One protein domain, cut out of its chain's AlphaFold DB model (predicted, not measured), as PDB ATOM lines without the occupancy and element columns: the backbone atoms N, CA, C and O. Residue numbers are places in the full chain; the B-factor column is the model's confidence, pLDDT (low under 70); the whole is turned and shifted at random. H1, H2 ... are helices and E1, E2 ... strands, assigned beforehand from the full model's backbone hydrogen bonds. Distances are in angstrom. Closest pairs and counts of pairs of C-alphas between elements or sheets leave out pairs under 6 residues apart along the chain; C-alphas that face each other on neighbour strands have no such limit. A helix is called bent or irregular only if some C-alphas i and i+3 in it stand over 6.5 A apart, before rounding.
ATOM      1  N   ILE A   9     -35.638  20.613 -20.480       79.25
ATOM      2  CA  ILE A   9     -34.532  20.156 -21.339       79.25
ATOM      3  C   ILE A   9     -35.052  19.654 -22.690       79.25
ATOM      4  O   ILE A   9     -34.416  19.908 -23.710       79.25
ATOM      5  N   ASP A  10     -36.187  18.963 -22.682       79.69
ATOM      6  CA  ASP A  10     -36.749  18.314 -23.864       79.69
ATOM      7  C   ASP A  10     -37.502  19.319 -24.743       79.69
ATOM      8  O   ASP A  10     -37.380  19.278 -25.965       79.69
ATOM      9  N   SER A  11     -38.238  20.251 -24.131       78.06
ATOM     10  CA  SER A  11     -38.999  21.288 -24.837       78.06
ATOM     11  C   SER A  11     -38.111  22.424 -25.353       78.06
ATOM     12  O   SER A  11     -38.327  22.921 -26.455       78.06
ATOM     13  N   HIS A  12     -37.074  22.808 -24.596       82.38
ATOM     14  CA  HIS A  12     -36.207  23.947 -24.914       82.38
ATOM     15  C   HIS A  12     -34.708  23.585 -24.894       82.38
ATOM     16  O   HIS A  12     -33.906  24.241 -24.215       82.38
ATOM     17  N   PRO A  13     -34.262  22.579 -25.674       83.00
ATOM     18  CA  PRO A  13     -32.879  22.099 -25.636       83.00
ATOM     19  C   PRO A  13     -31.865  23.172 -26.061       83.00
ATOM     20  O   PRO A  13     -30.756  23.234 -25.521       83.00
ATOM     21  N   GLY A  14     -32.243  24.043 -27.004       83.50
ATOM     22  CA  GLY A  14     -31.422  25.174 -27.445       83.50
ATOM     23  C   GLY A  14     -31.171  26.177 -26.322       83.50
ATOM     24  O   GLY A  14     -30.025  26.551 -26.079       83.50
ATOM     25  N   LEU A  15     -32.222  26.517 -25.572       83.25
ATOM     26  CA  LEU A  15     -32.143  27.421 -24.429       83.25
ATOM     27  C   LEU A  15     -31.254  26.853 -23.320       83.25
ATOM     28  O   LEU A  15     -30.347  27.530 -22.840       83.25
ATOM     29  N   ILE A  16     -31.462  25.587 -22.942       81.19
ATOM     30  CA  ILE A  16     -30.646  24.935 -21.910       81.19
ATOM     31  C   ILE A  16     -29.179  24.877 -22.327       81.19
ATOM     32  O   ILE A  16     -28.288  25.105 -21.505       81.19
ATOM     33  N   ARG A  17     -28.902  24.598 -23.604       81.25
ATOM     34  CA  ARG A  17     -27.537  24.643 -24.133       81.25
ATOM     35  C   ARG A  17     -26.949  26.051 -24.051       81.25
ATOM     36  O   ARG A  17     -25.785  26.161 -23.671       81.25
ATOM     37  N   ALA A  18     -27.717  27.079 -24.410       80.31
ATOM     38  CA  ALA A  18     -27.281  28.470 -24.384       80.31
ATOM     39  C   ALA A  18     -26.890  28.904 -22.971       80.31
ATOM     40  O   ALA A  18     -25.748  29.289 -22.752       80.31
ATOM     41  N   VAL A  19     -27.779  28.694 -21.996       78.75
ATOM     42  CA  VAL A  19     -27.537  29.016 -20.580       78.75
ATOM     43  C   VAL A  19     -26.331  28.253 -20.027       78.75
ATOM     44  O   VAL A  19     -25.457  28.849 -19.409       78.75
ATOM     45  N   ARG A  20     -26.228  26.940 -20.280       76.06
ATOM     46  CA  ARG A  20     -25.113  26.120 -19.764       76.06
ATOM     47  C   ARG A  20     -23.753  26.501 -20.332       76.06
ATOM     48  O   ARG A  20     -22.745  26.275 -19.676       76.06
ATOM     49  N   LYS A  21     -23.718  26.973 -21.577       78.81
ATOM     50  CA  LYS A  21     -22.476  27.311 -22.281       78.81
ATOM     51  C   LYS A  21     -22.239  28.813 -22.356       78.81
ATOM     52  O   LYS A  21     -21.266  29.214 -22.979       78.81
ATOM     53  N   GLY A  22     -23.136  29.621 -21.789       77.62
ATOM     54  CA  GLY A  22     -23.044  31.074 -21.838       77.62
ATOM     55  C   GLY A  22     -23.034  31.648 -23.257       77.62
ATOM     56  O   GLY A  22     -22.545  32.751 -23.472       77.62
ATOM     57  N   VAL A  23     -23.525  30.896 -24.247       81.31
ATOM     58  CA  VAL A  23     -23.482  31.336 -25.646       81.31
ATOM     59  C   VAL A  23     -24.715  32.174 -25.976       81.31
ATOM     60  O   VAL A  23     -25.802  31.847 -25.489       81.31
ATOM     61  N   PRO A  24     -24.579  33.199 -26.836       83.62
ATOM     62  CA  PRO A  24     -25.715  33.955 -27.336       83.62
ATOM     63  C   PRO A  24     -26.792  33.049 -27.935       83.62
ATOM     64  O   PRO A  24     -26.494  32.087 -28.651       83.62
ATOM     65  N   SER A  25     -28.051  33.380 -27.673       85.88
ATOM     66  CA  SER A  25     -29.208  32.712 -28.262       85.88
ATOM     67  C   SER A  25     -30.326  33.717 -28.493       85.88
ATOM     68  O   SER A  25     -30.526  34.596 -27.651       85.88
ATOM     69  N   PRO A  26     -31.106  33.581 -29.582       86.31
ATOM     70  CA  PRO A  26     -32.353  34.315 -29.682       86.31
ATOM     71  C   PRO A  26     -33.255  33.946 -28.494       86.31
ATOM     72  O   PRO A  26     -33.255  32.781 -28.062       86.31
ATOM     73  N   PRO A  27     -34.002  34.916 -27.949       83.44
ATOM     74  CA  PRO A  27     -34.938  34.646 -26.880       83.44
ATOM     75  C   PRO A  27     -36.082  33.752 -27.385       83.44
ATOM     76  O   PRO A  27     -36.576  33.968 -28.494       83.44
ATOM     77  N   PRO A  28     -36.523  32.758 -26.594       85.56
ATOM     78  CA  PRO A  28     -37.703  31.966 -26.931       85.56
ATOM     79  C   PRO A  28     -38.949  32.863 -27.016       85.56
ATOM     80  O   PRO A  28     -39.027  33.905 -26.365       85.56
ATOM     81  N   GLU A  29     -39.933  32.499 -27.837       88.00
ATOM     82  CA  GLU A  29     -41.125  33.340 -28.045       88.00
ATOM     83  C   GLU A  29     -42.140  33.236 -26.898       88.00
ATOM     84  O   GLU A  29     -42.824  34.216 -26.585       88.00
ATOM     85  N   ASP A  30     -42.202  32.064 -26.277       87.50
ATOM     86  CA  ASP A  30     -43.192  31.599 -25.308       87.50
ATOM     87  C   ASP A  30     -42.721  31.705 -23.850       87.50
ATOM     88  O   ASP A  30     -43.542  31.881 -22.951       87.50
ATOM     89  N   ILE A  31     -41.407  31.675 -23.609       85.19
ATOM     90  CA  ILE A  31     -40.804  31.798 -22.273       85.19
ATOM     91  C   ILE A  31     -40.111  33.152 -22.098       85.19
ATOM     92  O   ILE A  31     -39.540  33.723 -23.030       85.19
ATOM     93  N   ARG A  32     -40.143  33.674 -20.871       85.81
ATOM     94  CA  ARG A  32     -39.431  34.882 -20.449       85.81
ATOM     95  C   ARG A  32     -38.555  34.633 -19.232       85.81
ATOM     96  O   ARG A  32     -38.917  33.857 -18.350       85.81
ATOM     97  N   PHE A  33     -37.415  35.317 -19.206       83.25
ATOM     98  CA  PHE A  33     -36.466  35.370 -18.102       83.25
ATOM     99  C   PHE A  33     -36.734  36.633 -17.304       83.25
ATOM    100  O   PHE A  33     -36.578  37.744 -17.807       83.25
ATOM    101  N   LEU A  34     -37.162  36.455 -16.063       80.75
ATOM    102  CA  LEU A  34     -37.540  37.546 -15.189       80.75
ATOM    103  C   LEU A  34     -36.612  37.579 -13.978       80.75
ATOM    104  O   LEU A  34     -36.343  36.543 -13.370       80.75
ATOM    105  N   MET A  35     -36.144  38.767 -13.608       77.94
ATOM    106  CA  MET A  35     -35.236  38.979 -12.485       77.94
ATOM    107  C   MET A  35     -35.833  39.948 -11.463       77.94
ATOM    108  O   MET A  35     -36.406  40.974 -11.825       77.94
ATOM    109  N   ALA A  36     -35.666  39.657 -10.177       74.94
ATOM    110  CA  ALA A  36     -35.998  40.570  -9.085       74.94
ATOM    111  C   ALA A  36     -34.956  40.506  -7.962       74.94
ATOM    112  O   ALA A  36     -34.163  39.566  -7.884       74.94
ATOM    113  N   VAL A  37     -34.978  41.505  -7.080       73.25
ATOM    114  CA  VAL A  37     -34.204  41.488  -5.834       73.25
ATOM    115  C   VAL A  37     -34.915  40.588  -4.824       73.25
ATOM    116  O   VAL A  37     -36.122  40.702  -4.614       73.25
ATOM    117  N   ALA A  38     -34.164  39.676  -4.219       66.94
ATOM    118  CA  ALA A  38     -34.629  38.831  -3.132       66.94
ATOM    119  C   ALA A  38     -34.714  39.633  -1.821       66.94
ATOM    120  O   ALA A  38     -33.807  40.418  -1.546       66.94
ATOM    121  N   PRO A  39     -35.747  39.425  -0.984       65.00
ATOM    122  CA  PRO A  39     -35.769  39.985   0.363       65.00
ATOM    123  C   PRO A  39     -34.581  39.499   1.204       65.00
ATOM    124  O   PRO A  39     -34.178  38.336   1.110       65.00
ATOM    125  N   ASP A  40     -34.068  40.365   2.076       60.91
ATOM    126  CA  ASP A  40     -33.008  40.000   3.018       60.91
ATOM    127  C   ASP A  40     -33.449  38.845   3.932       60.91
ATOM    128  O   ASP A  40     -34.548  38.842   4.488       60.91
ATOM    129  N   GLY A  41     -32.573  37.849   4.092       62.41
ATOM    130  CA  GLY A  41     -32.825  36.671   4.928       62.41
ATOM    131  C   GLY A  41     -33.705  35.589   4.290       62.41
ATOM    132  O   GLY A  41     -34.014  34.600   4.956       62.41
ATOM    133  N   ALA A  42     -34.099  35.735   3.020       63.09
ATOM    134  CA  ALA A  42     -34.818  34.687   2.305       63.09
ATOM    135  C   ALA A  42     -33.947  33.429   2.103       63.09
ATOM    136  O   ALA A  42     -32.744  33.508   1.854       63.09
ATOM    137  N   ALA A  43     -34.553  32.247   2.219       63.56
ATOM    138  CA  ALA A  43     -33.866  30.985   1.961       63.56
ATOM    139  C   ALA A  43     -33.680  30.768   0.454       63.56
ATOM    140  O   ALA A  43     -34.559  31.107  -0.338       63.56
ATOM    141  N   ALA A  44     -32.567  30.148   0.057       62.28
ATOM    142  CA  ALA A  44     -32.388  29.731  -1.328       62.28
ATOM    143  C   ALA A  44     -33.377  28.605  -1.676       62.28
ATOM    144  O   ALA A  44     -33.440  27.596  -0.971       62.28
ATOM    145  N   ILE A  45     -34.140  28.780  -2.756       65.00
ATOM    146  CA  ILE A  45     -35.197  27.856  -3.194       65.00
ATOM    147  C   ILE A  45     -35.064  27.630  -4.701       65.00
ATOM    148  O   ILE A  45     -34.796  28.567  -5.456       65.00
ATOM    149  N   VAL A  46     -35.275  26.387  -5.142       63.22
ATOM    150  CA  VAL A  46     -35.414  26.047  -6.562       63.22
ATOM    151  C   VAL A  46     -36.683  25.235  -6.767       63.22
ATOM    152  O   VAL A  46     -36.808  24.136  -6.233       63.22
ATOM    153  N   GLU A  47     -37.612  25.773  -7.548       69.00
ATOM    154  CA  GLU A  47     -38.939  25.193  -7.779       69.00
ATOM    155  C   GLU A  47     -39.399  25.450  -9.217       69.00
ATOM    156  O   GLU A  47     -38.801  26.247  -9.932       69.00
ATOM    157  N   GLY A  48     -40.448  24.775  -9.681       67.56
ATOM    158  CA  GLY A  48     -40.998  25.014 -11.015       67.56
ATOM    159  C   GLY A  48     -41.878  23.887 -11.531       67.56
ATOM    160  O   GLY A  48     -41.687  22.723 -11.180       67.56
ATOM    161  N   ALA A  49     -42.826  24.237 -12.396       71.69
ATOM    162  CA  ALA A  49     -43.667  23.291 -13.117       71.69
ATOM    163  C   ALA A  49     -43.761  23.736 -14.582       71.69
ATOM    164  O   ALA A  49     -44.665  24.476 -14.970       71.69
ATOM    165  N   HIS A  50     -42.784  23.329 -15.391       78.62
ATOM    166  CA  HIS A  50     -42.775  23.644 -16.815       78.62
ATOM    167  C   HIS A  50     -43.975  22.995 -17.522       78.62
ATOM    168  O   HIS A  50     -44.278  21.827 -17.273       78.62
ATOM    169  N   GLU A  51     -44.678  23.782 -18.346       72.56
ATOM    170  CA  GLU A  51     -45.984  23.438 -18.946       72.56
ATOM    171  C   GLU A  51     -47.080  23.085 -17.918       72.56
ATOM    172  O   GLU A  51     -48.095  22.467 -18.245       72.56
ATOM    173  N   GLY A  52     -46.881  23.455 -16.651       71.44
ATOM    174  CA  GLY A  52     -47.865  23.281 -15.594       71.44
ATOM    175  C   GLY A  52     -48.993  24.309 -15.670       71.44
ATOM    176  O   GLY A  52     -48.848  25.410 -16.206       71.44
ATOM    177  N   LEU A  53     -50.133  23.943 -15.086       74.19
ATOM    178  CA  LEU A  53     -51.288  24.822 -14.927       74.19
ATOM    179  C   LEU A  53     -51.628  24.957 -13.444       74.19
ATOM    180  O   LEU A  53     -51.745  23.963 -12.726       74.19
ATOM    181  N   ALA A  54     -51.826  26.193 -12.997       69.38
ATOM    182  CA  ALA A  54     -52.375  26.508 -11.694       69.38
ATOM    183  C   ALA A  54     -53.889  26.616 -11.826       69.38
ATOM    184  O   ALA A  54     -54.413  27.277 -12.724       69.38
ATOM    185  N   VAL A  55     -54.598  25.978 -10.901       71.06
ATOM    186  CA  VAL A  55     -56.050  26.081 -10.811       71.06
ATOM    187  C   VAL A  55     -56.386  27.181  -9.812       71.06
ATOM    188  O   VAL A  55     -56.257  26.995  -8.603       71.06
ATOM    189  N   GLN A  56     -56.833  28.329 -10.313       66.50
ATOM    190  CA  GLN A  56     -57.349  29.403  -9.477       66.50
ATOM    191  C   GLN A  56     -58.810  29.113  -9.137       66.50
ATOM    192  O   GLN A  56     -59.661  28.976 -10.018       66.50
ATOM    193  N   MET A  57     -59.100  29.025  -7.841       71.75
ATOM    194  CA  MET A  57     -60.451  28.820  -7.332       71.75
ATOM    195  C   MET A  57     -60.875  30.071  -6.576       71.75
ATOM    196  O   MET A  57     -60.316  30.372  -5.523       71.75
ATOM    197  N   SER A  58     -61.856  30.798  -7.103       67.44
ATOM    198  CA  SER A  58     -62.462  31.931  -6.408       67.44
ATOM    199  C   SER A  58     -63.820  31.533  -5.839       67.44
ATOM    200  O   SER A  58     -64.633  30.865  -6.488       67.44
ATOM    201  N   LEU A  59     -64.047  31.925  -4.586       63.47
ATOM    202  CA  LEU A  59     -65.346  31.833  -3.938       63.47
ATOM    203  C   LEU A  59     -66.003  33.207  -4.065       63.47
ATOM    204  O   LEU A  59     -65.536  34.165  -3.449       63.47
ATOM    205  N   THR A  60     -67.040  33.337  -4.893       58.31
ATOM    206  CA  THR A  60     -67.774  34.601  -4.978       58.31
ATOM    207  C   THR A  60     -68.643  34.758  -3.727       58.31
ATOM    208  O   THR A  60     -69.391  33.860  -3.338       58.31
ATOM    209  N   GLN A  61     -68.489  35.893  -3.039       57.91
ATOM    210  CA  GLN A  61     -69.193  36.210  -1.788       57.91
ATOM    211  C   GLN A  61     -70.616  36.752  -2.013       57.91
ATOM    212  O   GLN A  61     -71.272  37.198  -1.079       57.91
ATOM    213  N   ASP A  62     -71.125  36.688  -3.240       60.72
ATOM    214  CA  ASP A  62     -72.435  37.189  -3.664       60.72
ATOM    215  C   ASP A  62     -73.597  36.227  -3.333       60.72
ATOM    216  O   ASP A  62     -74.647  36.251  -3.969       60.72
ATOM    217  N   GLY A  63     -73.430  35.361  -2.327       55.00
ATOM    218  CA  GLY A  63     -74.482  34.465  -1.824       55.00
ATOM    219  C   GLY A  63     -74.902  33.341  -2.784       55.00
ATOM    220  O   GLY A  63     -75.687  32.480  -2.399       55.00
ATOM    221  N   SER A  64     -74.358  33.306  -4.006       59.38
ATOM    222  CA  SER A  64     -74.683  32.317  -5.043       59.38
ATOM    223  C   SER A  64     -73.934  30.986  -4.893       59.38
ATOM    224  O   SER A  64     -74.268  30.009  -5.563       59.38
ATOM    225  N   GLY A  65     -72.899  30.938  -4.042       58.69
ATOM    226  CA  GLY A  65     -72.059  29.753  -3.829       58.69
ATOM    227  C   GLY A  65     -71.316  29.275  -5.084       58.69
ATOM    228  O   GLY A  65     -70.793  28.158  -5.106       58.69
ATOM    229  N   ARG A  66     -71.277  30.081  -6.154       52.16
ATOM    230  CA  ARG A  66     -70.747  29.664  -7.449       52.16
ATOM    231  C   ARG A  66     -69.221  29.713  -7.438       52.16
ATOM    232  O   ARG A  66     -68.604  30.761  -7.576       52.16
ATOM    233  N   ARG A  67     -68.598  28.541  -7.307       58.91
ATOM    234  CA  ARG A  67     -67.144  28.381  -7.428       58.91
ATOM    235  C   ARG A  67     -66.727  28.610  -8.880       58.91
ATOM    236  O   ARG A  67     -67.087  27.822  -9.755       58.91
ATOM    237  N   MET A  68     -65.967  29.669  -9.142       57.09
ATOM    238  CA  MET A  68     -65.308  29.837 -10.434       57.09
ATOM    239  C   MET A  68     -63.949  29.150 -10.395       57.09
ATOM    240  O   MET A  68     -63.183  29.299  -9.442       57.09
ATOM    241  N   THR A  69     -63.689  28.351 -11.425       65.62
ATOM    242  CA  THR A  69     -62.425  27.641 -11.604       65.62
ATOM    243  C   THR A  69     -61.809  28.147 -12.896       65.62
ATOM    244  O   THR A  69     -62.398  27.967 -13.960       65.62
ATOM    245  N   ALA A  70     -60.660  28.804 -12.795       70.06
ATOM    246  CA  ALA A  70     -59.860  29.223 -13.937       70.06
ATOM    247  C   ALA A  70     -58.531  28.468 -13.918       70.06
ATOM    248  O   ALA A  70     -58.026  28.112 -12.853       70.06
ATOM    249  N   THR A  71     -57.975  28.208 -15.097       71.31
ATOM    250  CA  THR A  71     -56.617  27.675 -15.222       71.31
ATOM    251  C   THR A  71     -55.722  28.768 -15.772       71.31
ATOM    252  O   THR A  71     -56.112  29.473 -16.700       71.31
ATOM    253  N   VAL A  72     -54.552  28.933 -15.166       73.25
ATOM    254  CA  VAL A  72     -53.518  29.869 -15.617       73.25
ATOM    255  C   VAL A  72     -52.183  29.133 -15.699       73.25
ATOM    256  O   VAL A  72     -51.981  28.187 -14.931       73.25
ATOM    257  N   PRO A  73     -51.269  29.524 -16.600       74.94
ATOM    258  CA  PRO A  73     -49.926  28.954 -16.623       74.94
ATOM    259  C   PRO A  73     -49.235  29.082 -15.258       74.94
ATOM    260  O   PRO A  73     -49.423  30.072 -14.547       74.94
ATOM    261  N   THR A  74     -48.436  28.086 -14.870       78.69
ATOM    262  CA  THR A  74     -47.530  28.206 -13.716       78.69
ATOM    263  C   THR A  74     -46.192  28.801 -14.124       78.69
ATOM    264  O   THR A  74     -45.795  28.773 -15.290       78.69
ATOM    265  N   ILE A  75     -45.440  29.287 -13.136       79.19
ATOM    266  CA  ILE A  75     -44.025  29.598 -13.333       79.19
ATOM    267  C   ILE A  75     -43.294  28.297 -13.702       79.19
ATOM    268  O   ILE A  75     -43.428  27.273 -13.025       79.19
ATOM    269  N   SER A  76     -42.532  28.335 -14.798       80.75
ATOM    270  CA  SER A  76     -41.846  27.159 -15.331       80.75
ATOM    271  C   SER A  76     -40.670  26.760 -14.456       80.75
ATOM    272  O   SER A  76     -40.540  25.585 -14.136       80.75
ATOM    273  N   ALA A  77     -39.838  27.718 -14.048       76.56
ATOM    274  CA  ALA A  77     -38.752  27.493 -13.101       76.56
ATOM    275  C   ALA A  77     -38.475  28.757 -12.284       76.56
ATOM    276  O   ALA A  77     -38.618  29.870 -12.779       76.56
ATOM    277  N   VAL A  78     -38.050  28.577 -11.043       75.56
ATOM    278  CA  VAL A  78     -37.657  29.613 -10.097       75.56
ATOM    279  C   VAL A  78     -36.315  29.204  -9.527       75.56
ATOM    280  O   VAL A  78     -36.153  28.080  -9.059       75.56
ATOM    281  N   MET A  79     -35.372  30.131  -9.533       71.69
ATOM    282  CA  MET A  79     -34.146  30.045  -8.763       71.69
ATOM    283  C   MET A  79     -34.061  31.286  -7.888       71.69
ATOM    284  O   MET A  79     -33.861  32.397  -8.369       71.69
ATOM    285  N   HIS A  80     -34.232  31.085  -6.593       69.06
ATOM    286  CA  HIS A  80     -34.067  32.117  -5.592       69.06
ATOM    287  C   HIS A  80     -32.702  31.940  -4.931       69.06
ATOM    288  O   HIS A  80     -32.446  30.914  -4.299       69.06
ATOM    289  N   PHE A  81     -31.823  32.926  -5.092       67.31
ATOM    290  CA  PHE A  81     -30.509  32.958  -4.463       67.31
ATOM    291  C   PHE A  81     -30.174  34.404  -4.080       67.31
ATOM    292  O   PHE A  81     -29.757  35.180  -4.947       67.31
ATOM    293  N   PRO A  82     -30.373  34.795  -2.808       66.69
ATOM    294  CA  PRO A  82     -30.149  36.165  -2.381       66.69
ATOM    295  C   PRO A  82     -28.772  36.700  -2.806       66.69
ATOM    296  O   PRO A  82     -27.775  35.985  -2.687       66.69
ATOM    297  N   PRO A  83     -28.703  37.944  -3.310       70.44
ATOM    298  CA  PRO A  83     -29.768  38.952  -3.318       70.44
ATOM    299  C   PRO A  83     -30.687  38.915  -4.559       70.44
ATOM    300  O   PRO A  83     -31.418  39.875  -4.791       70.44
ATOM    301  N   PHE A  84     -30.692  37.845  -5.362       71.88
ATOM    302  CA  PHE A  84     -31.443  37.780  -6.623       71.88
ATOM    303  C   PHE A  84     -32.468  36.640  -6.685       71.88
ATOM    304  O   PHE A  84     -32.319  35.571  -6.100       71.88
ATOM    305  N   SER A  85     -33.532  36.871  -7.447       71.44
ATOM    306  CA  SER A  85     -34.511  35.865  -7.859       71.44
ATOM    307  C   SER A  85     -34.577  35.835  -9.373       71.44
ATOM    308  O   SER A  85     -34.753  36.884  -9.991       71.44
ATOM    309  N   LEU A  86     -34.465  34.648  -9.957       80.56
ATOM    310  CA  LEU A  86     -34.596  34.406 -11.387       80.56
ATOM    311  C   LEU A  86     -35.791  33.493 -11.639       80.56
ATOM    312  O   LEU A  86     -35.922  32.444 -11.011       80.56
ATOM    313  N   LEU A  87     -36.658  33.889 -12.561       83.75
ATOM    314  CA  LEU A  87     -37.848  33.145 -12.945       83.75
ATOM    315  C   LEU A  87     -37.820  32.890 -14.450       83.75
ATOM    316  O   LEU A  87     -37.626  33.810 -15.239       83.75
ATOM    317  N   LEU A  88     -38.088  31.649 -14.846       85.56
ATOM    318  CA  LEU A  88     -38.612  31.338 -16.169       85.56
ATOM    319  C   LEU A  88     -40.129  31.293 -16.071       85.56
ATOM    320  O   LEU A  88     -40.687  30.414 -15.407       85.56
ATOM    321  N   ALA A  89     -40.792  32.209 -16.758       83.88
ATOM    322  CA  ALA A  89     -42.242  32.304 -16.783       83.88
ATOM    323  C   ALA A  89     -42.772  32.184 -18.212       83.88
ATOM    324  O   ALA A  89     -42.092  32.557 -19.167       83.88
ATOM    325  N   ASP A  90     -44.000  31.689 -18.343       86.12
ATOM    326  CA  ASP A  90     -44.754  31.830 -19.585       86.12
ATOM    327  C   ASP A  90     -44.933  33.322 -19.903       86.12
ATOM    328  O   ASP A  90     -45.174  34.138 -19.003       86.12
ATOM    329  N   ARG A  91     -44.824  33.690 -21.181       85.50
ATOM    330  CA  ARG A  91     -44.986  35.067 -21.655       85.50
ATOM    331  C   ARG A  91     -46.289  35.714 -21.170       85.50
ATOM    332  O   ARG A  91     -46.315  36.921 -20.932       85.50
ATOM    333  N   GLN A  92     -47.357  34.940 -21.003       85.88
ATOM    334  CA  GLN A  92     -48.654  35.426 -20.531       85.88
ATOM    335  C   GLN A  92     -48.627  35.897 -19.069       85.88
ATOM    336  O   GLN A  92     -49.472  36.697 -18.673       85.88
ATOM    337  N   LEU A  93     -47.662  35.441 -18.262       81.06
ATOM    338  CA  LEU A  93     -47.552  35.793 -16.842       81.06
ATOM    339  C   LEU A  93     -46.749  37.073 -16.592       81.06
ATOM    340  O   LEU A  93     -46.860  37.656 -15.515       81.06
ATOM    341  N   VAL A  94     -45.951  37.527 -17.558       83.19
ATOM    342  CA  VAL A  94     -44.929  38.574 -17.373       83.19
ATOM    343  C   VAL A  94     -45.504  39.847 -16.766       83.19
ATOM    344  O   VAL A  94     -44.981  40.352 -15.780       83.19
ATOM    345  N   SER A  95     -46.626  40.331 -17.304       80.56
ATOM    346  CA  SER A  95     -47.259  41.577 -16.856       80.56
ATOM    347  C   SER A  95     -47.866  41.496 -15.454       80.56
ATOM    348  O   SER A  95     -48.233  42.523 -14.892       80.56
ATOM    349  N   SER A  96     -48.018  40.291 -14.902       77.94
ATOM    350  CA  SER A  96     -48.577  40.064 -13.565       77.94
ATOM    351  C   SER A  96     -47.511  39.945 -12.473       77.94
ATOM    352  O   SER A  96     -47.846  39.907 -11.289       77.94
ATOM    353  N   LEU A  97     -46.232  39.887 -12.854       77.31
ATOM    354  CA  LEU A  97     -45.117  39.635 -11.951       77.31
ATOM    355  C   LEU A  97     -44.286  40.917 -11.755       77.31
ATOM    356  O   LEU A  97     -43.974  41.594 -12.730       77.31
ATOM    357  N   PRO A  98     -43.856  41.247 -10.523       76.75
ATOM    358  CA  PRO A  98     -43.117  42.481 -10.224       76.75
ATOM    359  C   PRO A  98     -41.617  42.377 -10.569       76.75
ATOM    360  O   PRO A  98     -40.764  42.840  -9.815       76.75
ATOM    361  N   HIS A  99     -41.283  41.709 -11.670       84.69
ATOM    362  CA  HIS A  99     -39.912  41.387 -12.060       84.69
ATOM    363  C   HIS A  99     -39.497  42.194 -13.290       84.69
ATOM    364  O   HIS A  99     -40.327  42.568 -14.117       84.69
ATOM    365  N   VAL A 100     -38.196  42.426 -13.432       83.94
ATOM    366  CA  VAL A 100     -37.611  42.989 -14.648       83.94
ATOM    367  C   VAL A 100     -37.493  41.880 -15.685       83.94
ATOM    368  O   VAL A 100     -36.888  40.845 -15.412       83.94
ATOM    369  N   ASP A 101     -38.054  42.096 -16.872       85.75
ATOM    370  CA  ASP A 101     -37.847  41.204 -18.012       85.75
ATOM    371  C   ASP A 101     -36.432  41.411 -18.570       85.75
ATOM    372  O   ASP A 101     -36.111  42.464 -19.123       85.75
ATOM    373  N   CYS A 102     -35.575  40.410 -18.387       85.38
ATOM    374  CA  CYS A 102     -34.202  40.388 -18.884       85.38
ATOM    375  C   CYS A 102     -34.019  39.393 -20.040       85.38
ATOM    376  O   CYS A 102     -32.894  39.030 -20.376       85.38
ATOM    377  N   THR A 103     -35.109  38.963 -20.682       85.31
ATOM    378  CA  THR A 103     -35.084  37.958 -21.756       85.31
ATOM    379  C   THR A 103     -34.157  38.336 -22.911       85.31
ATOM    380  O   THR A 103     -33.437  37.483 -23.429       85.31
ATOM    381  N   GLU A 104     -34.114  39.616 -23.278       84.56
ATOM    382  CA  GLU A 104     -33.256  40.107 -24.363       84.56
ATOM    383  C   GLU A 104     -31.755  39.967 -24.064       84.56
ATOM    384  O   GLU A 104     -30.939  39.946 -24.983       84.56
ATOM    385  N   TRP A 105     -31.361  39.800 -22.798       83.38
ATOM    386  CA  TRP A 105     -29.952  39.621 -22.434       83.38
ATOM    387  C   TRP A 105     -29.384  38.283 -22.911       83.38
ATOM    388  O   TRP A 105     -28.173  38.169 -23.080       83.38
ATOM    389  N   LEU A 106     -30.231  37.293 -23.220       81.56
ATOM    390  CA  LEU A 106     -29.797  36.042 -23.856       81.56
ATOM    391  C   LEU A 106     -29.051  36.273 -25.173       81.56
ATOM    392  O   LEU A 106     -28.194  35.469 -25.544       81.56
ATOM    393  N   GLN A 107     -29.351  37.370 -25.869       81.75
ATOM    394  CA  GLN A 107     -28.697  37.712 -27.128       81.75
ATOM    395  C   GLN A 107     -27.248  38.167 -26.940       81.75
ATOM    396  O   GLN A 107     -26.475  38.150 -27.894       81.75
ATOM    397  N   LEU A 108     -26.875  38.573 -25.725       78.69
ATOM    398  CA  LEU A 108     -25.541  39.082 -25.420       78.69
ATOM    399  C   LEU A 108     -24.553  37.944 -25.127       78.69
ATOM    400  O   LEU A 108     -23.358  38.096 -25.361       78.69
TER     401      LEU A 108
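What this domain is: This is residues 9 to 108 of the 145 residues of an uncharacterized protein of Acidimicrobiaceae bacterium (UniProt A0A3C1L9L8). A wall of four antiparallel strands stands between a long two-stranded arm, the hairpin of E3 and E4, which reaches far out, and a small helical end made by H1 and H3. H2 and H3 are on opposite faces of the wall, and the arm makes much of the length. The printed part has 100 residues, with three named helices and six named strands in the order H1 E1 E2 E3 E4 E5 E6 H2 H3; the larger sheet has the order E1, E6, E5, E2. The class is mixed, helices and strands. The whole is loose, with a radius of gyration of the C-alphas of 16.4 A, and elongated, spanning 56 by 34 by 21 A.

Where its parts are: H1, residues 13 to 21, begins with C-alpha 13 at (-32.879, 22.099, -25.636) and is 12.1 A long. E1, residues 31 to 37, measures 20.2 A, and E2 is residues 45 to 47. E3, residues 53 to 59, and E4, residues 67 to 73, measure 19.2 A and 19.5 A; C-alpha 59 is at (-65.346, 31.833, -3.938). E5, residues 77 to 81, measures 13.1 A, and E6, residues 84 to 90, 19.5 A. H2, residues 91 to 96, is irregular, with C-alphas 92 and 95 7.3 A apart. H3, residues 103 to 107, is neither bent nor irregular, but only just: C-alphas 103 and 106 are 6.0 A apart. It ends with C-alpha 107 at (-28.697, 37.712, -27.128).

How they stand to each other: Edge strand E1 pairs with E6, with N 34 and O 87 2.8 A apart. E6 and E5 form a hairpin, with N 86 and O 79 at 2.8 A. E5 pairs with edge strand E2, with N 78 and O 47 at 2.7 A. In the hairpin of E3 and E4, N 56 and O 70 are 2.8 A apart. The closest C-alphas of E4 and E6 are those of Pro 73 and Asp 90, 6.6 A apart; E3 and E6 are apart. H2 is on the sheet over E1, at a height of 8.9 A. H3 is on the opposite face, over none of the strands. H1 is not on the sheet; it is close to but not clearly touching H3, the closest C-alphas being those of Ala 18 and Leu 106, 8.0 A apart. Every O i to N i+4 pair is within hydrogen-bond range in H1; in H2 it is 0 of 2, with 2 of 3 O i to N i+3 pairs, and in H3 0 of 1, with 2 of 2.

The domain as a whole: The C-alphas farthest apart, of Val 23 and Gly 63, are 56.4 A apart. The printed part has no cut and no long link. Mean pLDDT of the printed part is 75.1; 28 residues are under 70, among them 38 to 48 and 58 to 69.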